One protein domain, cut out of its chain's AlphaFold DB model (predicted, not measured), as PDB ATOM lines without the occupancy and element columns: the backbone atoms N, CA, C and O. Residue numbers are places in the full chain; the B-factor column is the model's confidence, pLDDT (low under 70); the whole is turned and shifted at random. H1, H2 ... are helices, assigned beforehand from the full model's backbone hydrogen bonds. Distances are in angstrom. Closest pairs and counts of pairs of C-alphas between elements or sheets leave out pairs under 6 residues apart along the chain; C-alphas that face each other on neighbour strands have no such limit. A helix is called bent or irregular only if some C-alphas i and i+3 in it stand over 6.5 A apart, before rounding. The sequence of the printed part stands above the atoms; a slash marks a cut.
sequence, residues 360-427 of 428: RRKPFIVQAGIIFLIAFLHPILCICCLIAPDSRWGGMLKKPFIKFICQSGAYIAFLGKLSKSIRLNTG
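Overview. This is residues 360 to 427 of the 428 residues of the protein "TRP_2 domain-containing protein" of Hymenolepis diminuta (UniProt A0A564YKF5). A long straight helix, H3, is crossed near its first half by a bent helix, H1, and the short helix H2 sits at the turn that leads from one to the other. Two arms stick out from this small body at a steep angle to each other: residues 360 to 370, of which 364 to 370 belong to H1, and residues 414 to 427, of which 414 to 426 belong to H3 and which make much of the length. The printed part has 68 residues with three named helices, H1, H2 and H3 in that order, and no named strand; the class is all helix. The whole is loose, with a radius of gyration of the C-alphas of 14.9 A, and flat, spanning 46 by 34 by 15 A.

Along the chain. H1, residues 364 to 387, was assigned as one helix by its hydrogen bonds but is bent: C-alphas 376 and 379 are 7.7 A apart. Its arm H1a, residues 364 to 376, begins at C-alpha 364 (31.232, 0.442, -35.175) and is 18.1 A long; its arm H1b, residues 379 to 387, is 12.8 A long. H2 is residues 392 to 398, 10.0 A. H3, residues 400 to 426, is 38.8 A long and ends at C-alpha 426 (5.107, -27.330, -39.519).

Arrangement. H1a and H1b stand at a steep tilt of 56 degrees. H1a touches H3 with residues 371 to 376 alone, on residues 402 to 410 of H3; the closest C-alphas, of Ala 375 and Gly 409, are 4.9 A apart. They run the same way at a steep tilt of 68 degrees, only just short of about perpendicular. H1b touches H2, about perpendicular at 75 degrees, the closest C-alphas being those of Cys 385 and Gly 394, 4.8 A apart. H1b and H3 are near each other, with 5 pairs of C-alphas within 10 A. H2 and H3 are close but not clearly touching, with the C-alphas of Leu 397 and Lys 403 closest at 6.0 A. H1a and H2 are apart. In H1a, H1b, H2 and H3 every O i to N i+4 pair is within hydrogen-bond range.

Size, cuts and confidence. The two farthest C-alphas, of Asp 390 and Gly 427, are 47.5 A apart. The printed part has no cut, and the links H1 to H2 and H2 to H3 are tight. The mean pLDDT of the printed part is 87.1, and residue 427 alone is under 70.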
ATOM      1  N   ARG A 360      40.216  -2.297 -33.916       83.50
ATOM      2  CA  ARG A 360      39.708  -1.676 -32.680       83.50
ATOM      3  C   ARG A 360      39.505  -0.160 -32.761       83.50
ATOM      4  O   ARG A 360      38.744   0.370 -31.967       83.50
ATOM      5  N   ARG A 361      40.191   0.532 -33.676       87.56
ATOM      6  CA  ARG A 361      40.094   1.992 -33.841       87.56
ATOM      7  C   ARG A 361      39.015   2.403 -34.848       87.56
ATOM      8  O   ARG A 361      38.733   3.587 -34.976       87.56
ATOM      9  N   LYS A 362      38.448   1.454 -35.601       89.44
ATOM     10  CA  LYS A 362      37.428   1.736 -36.621       89.44
ATOM     11  C   LYS A 362      36.067   2.013 -35.969       89.44
ATOM     12  O   LYS A 362      35.776   1.425 -34.929       89.44
ATOM     13  N   PRO A 363      35.215   2.856 -36.584       92.88
ATOM     14  CA  PRO A 363      33.859   3.071 -36.101       92.88
ATOM     15  C   PRO A 363      33.038   1.781 -36.202       92.88
ATOM     16  O   PRO A 363      33.271   0.946 -37.081       92.88
ATOM     17  N   PHE A 364      32.046   1.650 -35.323       92.12
ATOM     18  CA  PHE A 364      31.232   0.442 -35.175       92.12
ATOM     19  C   PHE A 364      30.616  -0.055 -36.496       92.12
ATOM     20  O   PHE A 364      30.678  -1.244 -36.793       92.12
ATOM     21  N   ILE A 365      30.100   0.850 -37.336       94.31
ATOM     22  CA  ILE A 365      29.483   0.500 -38.631       94.31
ATOM     23  C   ILE A 365      30.490  -0.203 -39.552       94.31
ATOM     24  O   ILE A 365      30.180  -1.215 -40.176       94.31
ATOM     25  N   VAL A 366      31.728   0.296 -39.597       92.44
ATOM     26  CA  VAL A 366      32.794  -0.292 -40.418       92.44
ATOM     27  C   VAL A 366      33.237  -1.637 -39.842       92.44
ATOM     28  O   VAL A 366      33.474  -2.577 -40.597       92.44
ATOM     29  N   GLN A 367      33.313  -1.764 -38.514       92.12
ATOM     30  CA  GLN A 367      33.605  -3.045 -37.863       92.12
ATOM     31  C   GLN A 367      32.540  -4.098 -38.193       92.12
ATOM     32  O   GLN A 367      32.890  -5.211 -38.582       92.12
ATOM     33  N   ALA A 368      31.258  -3.736 -38.096       91.94
ATOM     34  CA  ALA A 368      30.137  -4.611 -38.420       91.94
ATOM     35  C   ALA A 368      30.163  -5.048 -39.894       91.94
ATOM     36  O   ALA A 368      30.015  -6.235 -40.177       91.94
ATOM     37  N   GLY A 369      30.437  -4.121 -40.820       92.94
ATOM     38  CA  GLY A 369      30.591  -4.436 -42.244       92.94
ATOM     39  C   GLY A 369      31.718  -5.439 -42.516       92.94
ATOM     40  O   GLY A 369      31.520  -6.400 -43.255       92.94
ATOM     41  N   ILE A 370      32.878  -5.273 -41.866       89.56
ATOM     42  CA  ILE A 370      34.009  -6.211 -41.980       89.56
ATOM     43  C   ILE A 370      33.637  -7.594 -41.421       89.56
ATOM     44  O   ILE A 370      33.908  -8.603 -42.067       89.56
ATOM     45  N   ILE A 371      33.004  -7.652 -40.242       91.88
ATOM     46  CA  ILE A 371      32.564  -8.918 -39.631       91.88
ATOM     47  C   ILE A 371      31.571  -9.637 -40.549       91.88
ATOM     48  O   ILE A 371      31.729 -10.832 -40.796       91.88
ATOM     49  N   PHE A 372      30.582  -8.917 -41.086       90.88
ATOM     50  CA  PHE A 372      29.585  -9.474 -41.998       90.88
ATOM     51  C   PHE A 372      30.223 -10.014 -43.280       90.88
ATOM     52  O   PHE A 372      29.922 -11.133 -43.688       90.88
ATOM     53  N   LEU A 373      31.152  -9.263 -43.879       91.19
ATOM     54  CA  LEU A 373      31.872  -9.687 -45.078       91.19
ATOM     55  C   LEU A 373      32.645 -10.992 -44.835       91.19
ATOM     56  O   LEU A 373      32.525 -11.936 -45.610       91.19
ATOM     57  N   ILE A 374      33.393 -11.084 -43.732       90.12
ATOM     58  CA  ILE A 374      34.158 -12.293 -43.381       90.12
ATOM     59  C   ILE A 374      33.219 -13.472 -43.095       90.12
ATOM     60  O   ILE A 374      33.474 -14.588 -43.550       90.12
ATOM     61  N   ALA A 375      32.114 -13.234 -42.381       90.81
ATOM     62  CA  ALA A 375      31.107 -14.252 -42.107       90.81
ATOM     63  C   ALA A 375      30.406 -14.734 -43.386       90.81
ATOM     64  O   ALA A 375      30.110 -15.917 -43.495       90.81
ATOM     65  N   PHE A 376      30.170 -13.869 -44.372       89.06
ATOM     66  CA  PHE A 376      29.572 -14.254 -45.651       89.06
ATOM     67  C   PHE A 376      30.553 -15.029 -46.540       89.06
ATOM     68  O   PHE A 376      30.187 -16.052 -47.114       89.06
ATOM     69  N   LEU A 377      31.818 -14.596 -46.607       88.81
ATOM     70  CA  LEU A 377      32.863 -15.261 -47.395       88.81
ATOM     71  C   LEU A 377      33.459 -16.513 -46.727       88.81
ATOM     72  O   LEU A 377      34.313 -17.168 -47.329       88.81
ATOM     73  N   HIS A 378      32.994 -16.909 -45.536       88.00
ATOM     74  CA  HIS A 378      33.531 -18.071 -44.824       88.00
ATOM     75  C   HIS A 378      33.600 -19.382 -45.642       88.00
ATOM     76  O   HIS A 378      34.621 -20.060 -45.507       88.00
ATOM     77  N   PRO A 379      32.624 -19.778 -46.497       87.38
ATOM     78  CA  PRO A 379      32.711 -21.066 -47.188       87.38
ATOM     79  C   PRO A 379      33.811 -21.050 -48.254       87.38
ATOM     80  O   PRO A 379      34.545 -22.026 -48.396       87.38
ATOM     81  N   ILE A 380      33.990 -19.915 -48.937       86.88
ATOM     82  CA  ILE A 380      35.061 -19.709 -49.919       86.88
ATOM     83  C   ILE A 380      36.417 -19.725 -49.205       86.88
ATOM     84  O   ILE A 380      37.325 -20.437 -49.626       86.88
ATOM     85  N   LEU A 381      36.535 -19.009 -48.080       83.88
ATOM     86  CA  LEU A 381      37.757 -18.978 -47.273       83.88
ATOM     87  C   LEU A 381      38.158 -20.378 -46.784       83.88
ATOM     88  O   LEU A 381      39.338 -20.719 -46.836       83.88
ATOM     89  N   CYS A 382      37.197 -21.210 -46.367       85.19
ATOM     90  CA  CYS A 382      37.464 -22.586 -45.942       85.19
ATOM     91  C   CYS A 382      37.961 -23.466 -47.102       85.19
ATOM     92  O   CYS A 382      38.950 -24.176 -46.935       85.19
ATOM     93  N   ILE A 383      37.337 -23.383 -48.286       86.62
ATOM     94  CA  ILE A 383      37.768 -24.131 -49.482       86.62
ATOM     95  C   ILE A 383      39.188 -23.718 -49.895       86.62
ATOM     96  O   ILE A 383      40.038 -24.577 -50.129       86.62
ATOM     97  N   CYS A 384      39.487 -22.416 -49.909       83.19
ATOM     98  CA  CYS A 384      40.833 -21.919 -50.200       83.19
ATOM     99  C   CYS A 384      41.884 -22.448 -49.210       83.19
ATOM    100  O   CYS A 384      43.007 -22.745 -49.613       83.19
ATOM    101  N   CYS A 385      41.528 -22.601 -47.930       81.69
ATOM    102  CA  CYS A 385      42.434 -23.142 -46.915       81.69
ATOM    103  C   CYS A 385      42.686 -24.646 -47.062       81.69
ATOM    104  O   CYS A 385      43.784 -25.092 -46.739       81.69
ATOM    105  N   LEU A 386      41.704 -25.413 -47.545       85.38
ATOM    106  CA  LEU A 386      41.877 -26.844 -47.823       85.38
ATOM    107  C   LEU A 386      42.825 -27.083 -49.006       85.38
ATOM    108  O   LEU A 386      43.598 -28.032 -48.980       85.38
ATOM    109  N   ILE A 387      42.777 -26.214 -50.020       87.25
ATOM    110  CA  ILE A 387      43.595 -26.342 -51.234       87.25
ATOM    111  C   ILE A 387      45.018 -25.804 -51.013       87.25
ATOM    112  O   ILE A 387      45.983 -26.415 -51.462       87.25
ATOM    113  N   ALA A 388      45.164 -24.662 -50.331       85.31
ATOM    114  CA  ALA A 388      46.452 -23.993 -50.137       85.31
ATOM    115  C   ALA A 388      46.586 -23.426 -48.705       85.31
ATOM    116  O   ALA A 388      46.376 -22.223 -48.487       85.31
ATOM    117  N   PRO A 389      46.965 -24.259 -47.715       80.19
ATOM    118  CA  PRO A 389      47.009 -23.873 -46.299       80.19
ATOM    119  C   PRO A 389      48.090 -22.833 -45.954       80.19
ATOM    120  O   PRO A 389      47.968 -22.146 -44.932       80.19
ATOM    121  N   ASP A 390      49.117 -22.689 -46.795       79.25
ATOM    122  CA  ASP A 390      50.221 -21.730 -46.614       79.25
ATOM    123  C   ASP A 390      50.046 -20.440 -47.432       79.25
ATOM    124  O   ASP A 390      50.912 -19.567 -47.454       79.25
ATOM    125  N   SER A 391      48.888 -20.274 -48.079       84.44
ATOM    126  CA  SER A 391      48.519 -19.024 -48.745       84.44
ATOM    127  C   SER A 391      48.260 -17.891 -47.739       84.44
ATOM    128  O   SER A 391      47.969 -18.126 -46.564       84.44
ATOM    129  N   ARG A 392      48.283 -16.629 -48.200       80.75
ATOM    130  CA  ARG A 392      47.938 -15.454 -47.365       80.75
ATOM    131  C   ARG A 392      46.555 -15.588 -46.709       80.75
ATOM    132  O   ARG A 392      46.392 -15.246 -45.540       80.75
ATOM    133  N   TRP A 393      45.582 -16.126 -47.446       79.00
ATOM    134  CA  TRP A 393      44.224 -16.386 -46.957       79.00
ATOM    135  C   TRP A 393      44.191 -17.528 -45.931       79.00
ATOM    136  O   TRP A 393      43.521 -17.399 -44.906       79.00
ATOM    137  N   GLY A 394      44.989 -18.580 -46.147       77.31
ATOM    138  CA  GLY A 394      45.233 -19.654 -45.177       77.31
ATOM    139  C   GLY A 394      45.816 -19.148 -43.860       77.31
ATOM    140  O   GLY A 394      45.308 -19.452 -42.781       77.31
ATOM    141  N   GLY A 395      46.835 -18.290 -43.942       79.06
ATOM    142  CA  GLY A 395      47.416 -17.608 -42.787       79.06
ATOM    143  C   GLY A 395      46.409 -16.724 -42.045       79.06
ATOM    144  O   GLY A 395      46.378 -16.737 -40.816       79.06
ATOM    145  N   MET A 396      45.540 -16.009 -42.767       81.19
ATOM    146  CA  MET A 396      44.502 -15.162 -42.169       81.19
ATOM    147  C   MET A 396      43.447 -15.980 -41.407       81.19
ATOM    148  O   MET A 396      43.084 -15.605 -40.292       81.19
ATOM    149  N   LEU A 397      43.005 -17.123 -41.949       81.38
ATOM    150  CA  LEU A 397      42.058 -18.023 -41.272       81.38
ATOM    151  C   LEU A 397      42.682 -18.715 -40.052       81.38
ATOM    152  O   LEU A 397      41.967 -19.096 -39.131       81.38
ATOM    153  N   LYS A 398      44.012 -18.866 -39.990       81.06
ATOM    154  CA  LYS A 398      44.692 -19.420 -38.805       81.06
ATOM    155  C   LYS A 398      44.588 -18.492 -37.579       81.06
ATOM    156  O   LYS A 398      44.715 -18.989 -36.456       81.06
ATOM    157  N   LYS A 399      44.293 -17.198 -37.769       84.56
ATOM    158  CA  LYS A 399      44.207 -16.186 -36.701       84.56
ATOM    159  C   LYS A 399      42.912 -16.302 -35.874       84.56
ATOM    160  O   LYS A 399      41.847 -16.573 -36.431       84.56
ATOM    161  N   PRO A 400      42.965 -16.077 -34.549       86.69
ATOM    162  CA  PRO A 400      41.895 -16.463 -33.623       86.69
ATOM    163  C   PRO A 400      40.576 -15.712 -33.848       86.69
ATOM    164  O   PRO A 400      39.519 -16.340 -33.892       86.69
ATOM    165  N   PHE A 401      40.620 -14.394 -34.061       88.44
ATOM    166  CA  PHE A 401      39.401 -13.612 -34.289       88.44
ATOM    167  C   PHE A 401      38.669 -14.015 -35.575       88.44
ATOM    168  O   PHE A 401      37.443 -14.106 -35.588       88.44
ATOM    169  N   ILE A 402      39.411 -14.328 -36.641       87.94
ATOM    170  CA  ILE A 402      38.829 -14.780 -37.910       87.94
ATOM    171  C   ILE A 402      38.183 -16.157 -37.739       87.94
ATOM    172  O   ILE A 402      37.035 -16.334 -38.146       87.94
ATOM    173  N   LYS A 403      38.855 -17.099 -37.054       88.25
ATOM    174  CA  LYS A 403      38.267 -18.405 -36.697       88.25
ATOM    175  C   LYS A 403      36.950 -18.245 -35.947       88.25
ATOM    176  O   LYS A 403      35.976 -18.915 -36.278       88.25
ATOM    177  N   PHE A 404      36.913 -17.346 -34.964       91.81
ATOM    178  CA  PHE A 404      35.709 -17.078 -34.186       91.81
ATOM    179  C   PHE A 404      34.557 -16.558 -35.057       91.81
ATOM    180  O   PHE A 404      33.436 -17.056 -34.939       91.81
ATOM    181  N   ILE A 405      34.823 -15.608 -35.961       91.88
ATOM    182  CA  ILE A 405      33.807 -15.079 -36.884       91.88
ATOM    183  C   ILE A 405      33.303 -16.177 -37.821       91.88
ATOM    184  O   ILE A 405      32.094 -16.333 -37.968       91.88
ATOM    185  N   CYS A 406      34.199 -16.957 -38.431       90.50
ATOM    186  CA  CYS A 406      33.810 -18.026 -39.351       90.50
ATOM    187  C   CYS A 406      32.979 -19.109 -38.650       90.50
ATOM    188  O   CYS A 406      31.937 -19.498 -39.172       90.50
ATOM    189  N   GLN A 407      33.382 -19.539 -37.449       91.50
ATOM    190  CA  GLN A 407      32.627 -20.517 -36.660       91.50
ATOM    191  C   GLN A 407      31.245 -19.980 -36.266       91.50
ATOM    192  O   GLN A 407      30.241 -20.680 -36.395       91.50
ATOM    193  N   SER A 408      31.180 -18.722 -35.825       93.00
ATOM    194  CA  SER A 408      29.919 -18.071 -35.460       93.00
ATOM    195  C   SER A 408      29.002 -17.906 -36.676       93.00
ATOM    196  O   SER A 408      27.812 -18.200 -36.594       93.00
ATOM    197  N   GLY A 409      29.550 -17.500 -37.823       91.00
ATOM    198  CA  GLY A 409      28.819 -17.368 -39.085       91.00
ATOM    199  C   GLY A 409      28.259 -18.703 -39.581       91.00
ATOM    200  O   GLY A 409      27.087 -18.774 -39.949       91.00
ATOM    201  N   ALA A 410      29.054 -19.774 -39.518       91.31
ATOM    202  CA  ALA A 410      28.608 -21.125 -39.853       91.31
ATOM    203  C   ALA A 410      27.476 -21.601 -38.924       91.31
ATOM    204  O   ALA A 410      26.478 -22.148 -39.397       91.31
ATOM    205  N   TYR A 411      27.583 -21.334 -37.618       93.12
ATOM    206  CA  TYR A 411      26.538 -21.663 -36.646       93.12
ATOM    207  C   TYR A 411      25.236 -20.887 -36.903       93.12
ATOM    208  O   TYR A 411      24.155 -21.471 -36.893       93.12
ATOM    209  N   ILE A 412      25.321 -19.591 -37.220       92.19
ATOM    210  CA  ILE A 412      24.153 -18.775 -37.590       92.19
ATOM    211  C   ILE A 412      23.499 -19.307 -38.875       92.19
ATOM    212  O   ILE A 412      22.276 -19.439 -38.934       92.19
ATOM    213  N   ALA A 413      24.289 -19.665 -39.891       90.12
ATOM    214  CA  ALA A 413      23.771 -20.253 -41.126       90.12
ATOM    215  C   ALA A 413      23.086 -21.609 -40.878       90.12
ATOM    216  O   ALA A 413      22.035 -21.888 -41.462       90.12
ATOM    217  N   PHE A 414      23.645 -22.432 -39.985       92.94
ATOM    218  CA  PHE A 414      23.038 -23.686 -39.541       92.94
ATOM    219  C   PHE A 414      21.683 -23.449 -38.865       92.94
ATOM    220  O   PHE A 414      20.692 -24.053 -39.272       92.94
ATOM    221  N   LEU A 415      21.606 -22.519 -37.906       93.50
ATOM    222  CA  LEU A 415      20.347 -22.153 -37.249       93.50
ATOM    223  C   LEU A 415      19.307 -21.617 -38.243       93.50
ATOM    224  O   LEU A 415      18.129 -21.955 -38.144       93.50
ATOM    225  N   GLY A 416      19.733 -20.829 -39.232       92.12
ATOM    226  CA  GLY A 416      18.854 -20.337 -40.295       92.12
ATOM    227  C   GLY A 416      18.263 -21.470 -41.139       92.12
ATOM    228  O   GLY A 416      17.053 -21.505 -41.375       92.12
ATOM    229  N   LYS A 417      19.093 -22.440 -41.545       90.69
ATOM    230  CA  LYS A 417      18.629 -23.637 -42.264       90.69
ATOM    231  C   LYS A 417      17.696 -24.490 -41.407       90.69
ATOM    232  O   LYS A 417      16.660 -24.923 -41.906       90.69
ATOM    233  N   LEU A 418      18.027 -24.687 -40.132       93.25
ATOM    234  CA  LEU A 418      17.197 -25.432 -39.189       93.25
ATOM    235  C   LEU A 418      15.827 -24.766 -39.011       93.25
ATOM    236  O   LEU A 418      14.807 -25.434 -39.126       93.25
ATOM    237  N   SER A 419      15.784 -23.444 -38.821       91.25
ATOM    238  CA  SER A 419      14.527 -22.694 -38.711       91.25
ATOM    239  C   SER A 419      13.674 -22.821 -39.974       91.25
ATOM    240  O   SER A 419      12.471 -23.055 -39.879       91.25
ATOM    241  N   LYS A 420      14.289 -22.733 -41.161       89.50
ATOM    242  CA  LYS A 420      13.583 -22.933 -42.433       89.50
ATOM    243  C   LYS A 420      13.034 -24.358 -42.557       89.50
ATOM    244  O   LYS A 420      11.896 -24.527 -42.977       89.50
ATOM    245  N   SER A 421      13.815 -25.364 -42.161       88.44
ATOM    246  CA  SER A 421      13.387 -26.768 -42.159       88.44
ATOM    247  C   SER A 421      12.225 -27.018 -41.203       88.44
ATOM    248  O   SER A 421      11.312 -27.762 -41.545       88.44
ATOM    249  N   ILE A 422      12.244 -26.401 -40.019       86.50
ATOM    250  CA  ILE A 422      11.149 -26.505 -39.052       86.50
ATOM    251  C   ILE A 422       9.883 -25.873 -39.635       86.50
ATOM    252  O   ILE A 422       8.857 -26.540 -39.649       86.50
ATOM    253  N   ARG A 423       9.961 -24.654 -40.197       83.56
ATOM    254  CA  ARG A 423       8.801 -23.988 -40.825       83.56
ATOM    255  C   ARG A 423       8.186 -24.819 -41.952       83.56
ATOM    256  O   ARG A 423       6.973 -24.992 -41.982       83.56
ATOM    257  N   LEU A 424       9.026 -25.392 -42.818       81.25
ATOM    258  CA  LEU A 424       8.588 -26.272 -43.908       81.25
ATOM    259  C   LEU A 424       7.877 -27.539 -43.399       81.25
ATOM    260  O   LEU A 424       6.917 -27.974 -44.023       81.25
ATOM    261  N   ASN A 425       8.307 -28.106 -42.266       74.94
ATOM    262  CA  ASN A 425       7.674 -29.287 -41.667       74.94
ATOM    263  C   ASN A 425       6.418 -28.963 -40.841       74.94
ATOM    264  O   ASN A 425       5.566 -29.833 -40.684       74.94
ATOM    265  N   THR A 426       6.283 -27.748 -40.303       74.00
ATOM    266  CA  THR A 426       5.107 -27.330 -39.519       74.00
ATOM    267  C   THR A 426       3.979 -26.722 -40.359       74.00
ATOM    268  O   THR A 426       2.957 -26.355 -39.789       74.00
ATOM    269  N   GLY A 427       4.133 -26.624 -41.685       60.03
ATOM    270  CA  GLY A 427       3.054 -26.210 -42.591       60.03
ATOM    271  C   GLY A 427       2.531 -24.786 -42.364       60.03
ATOM    272  O   GLY A 427       1.329 -24.563 -42.490       60.03
TER     273      GLY A 427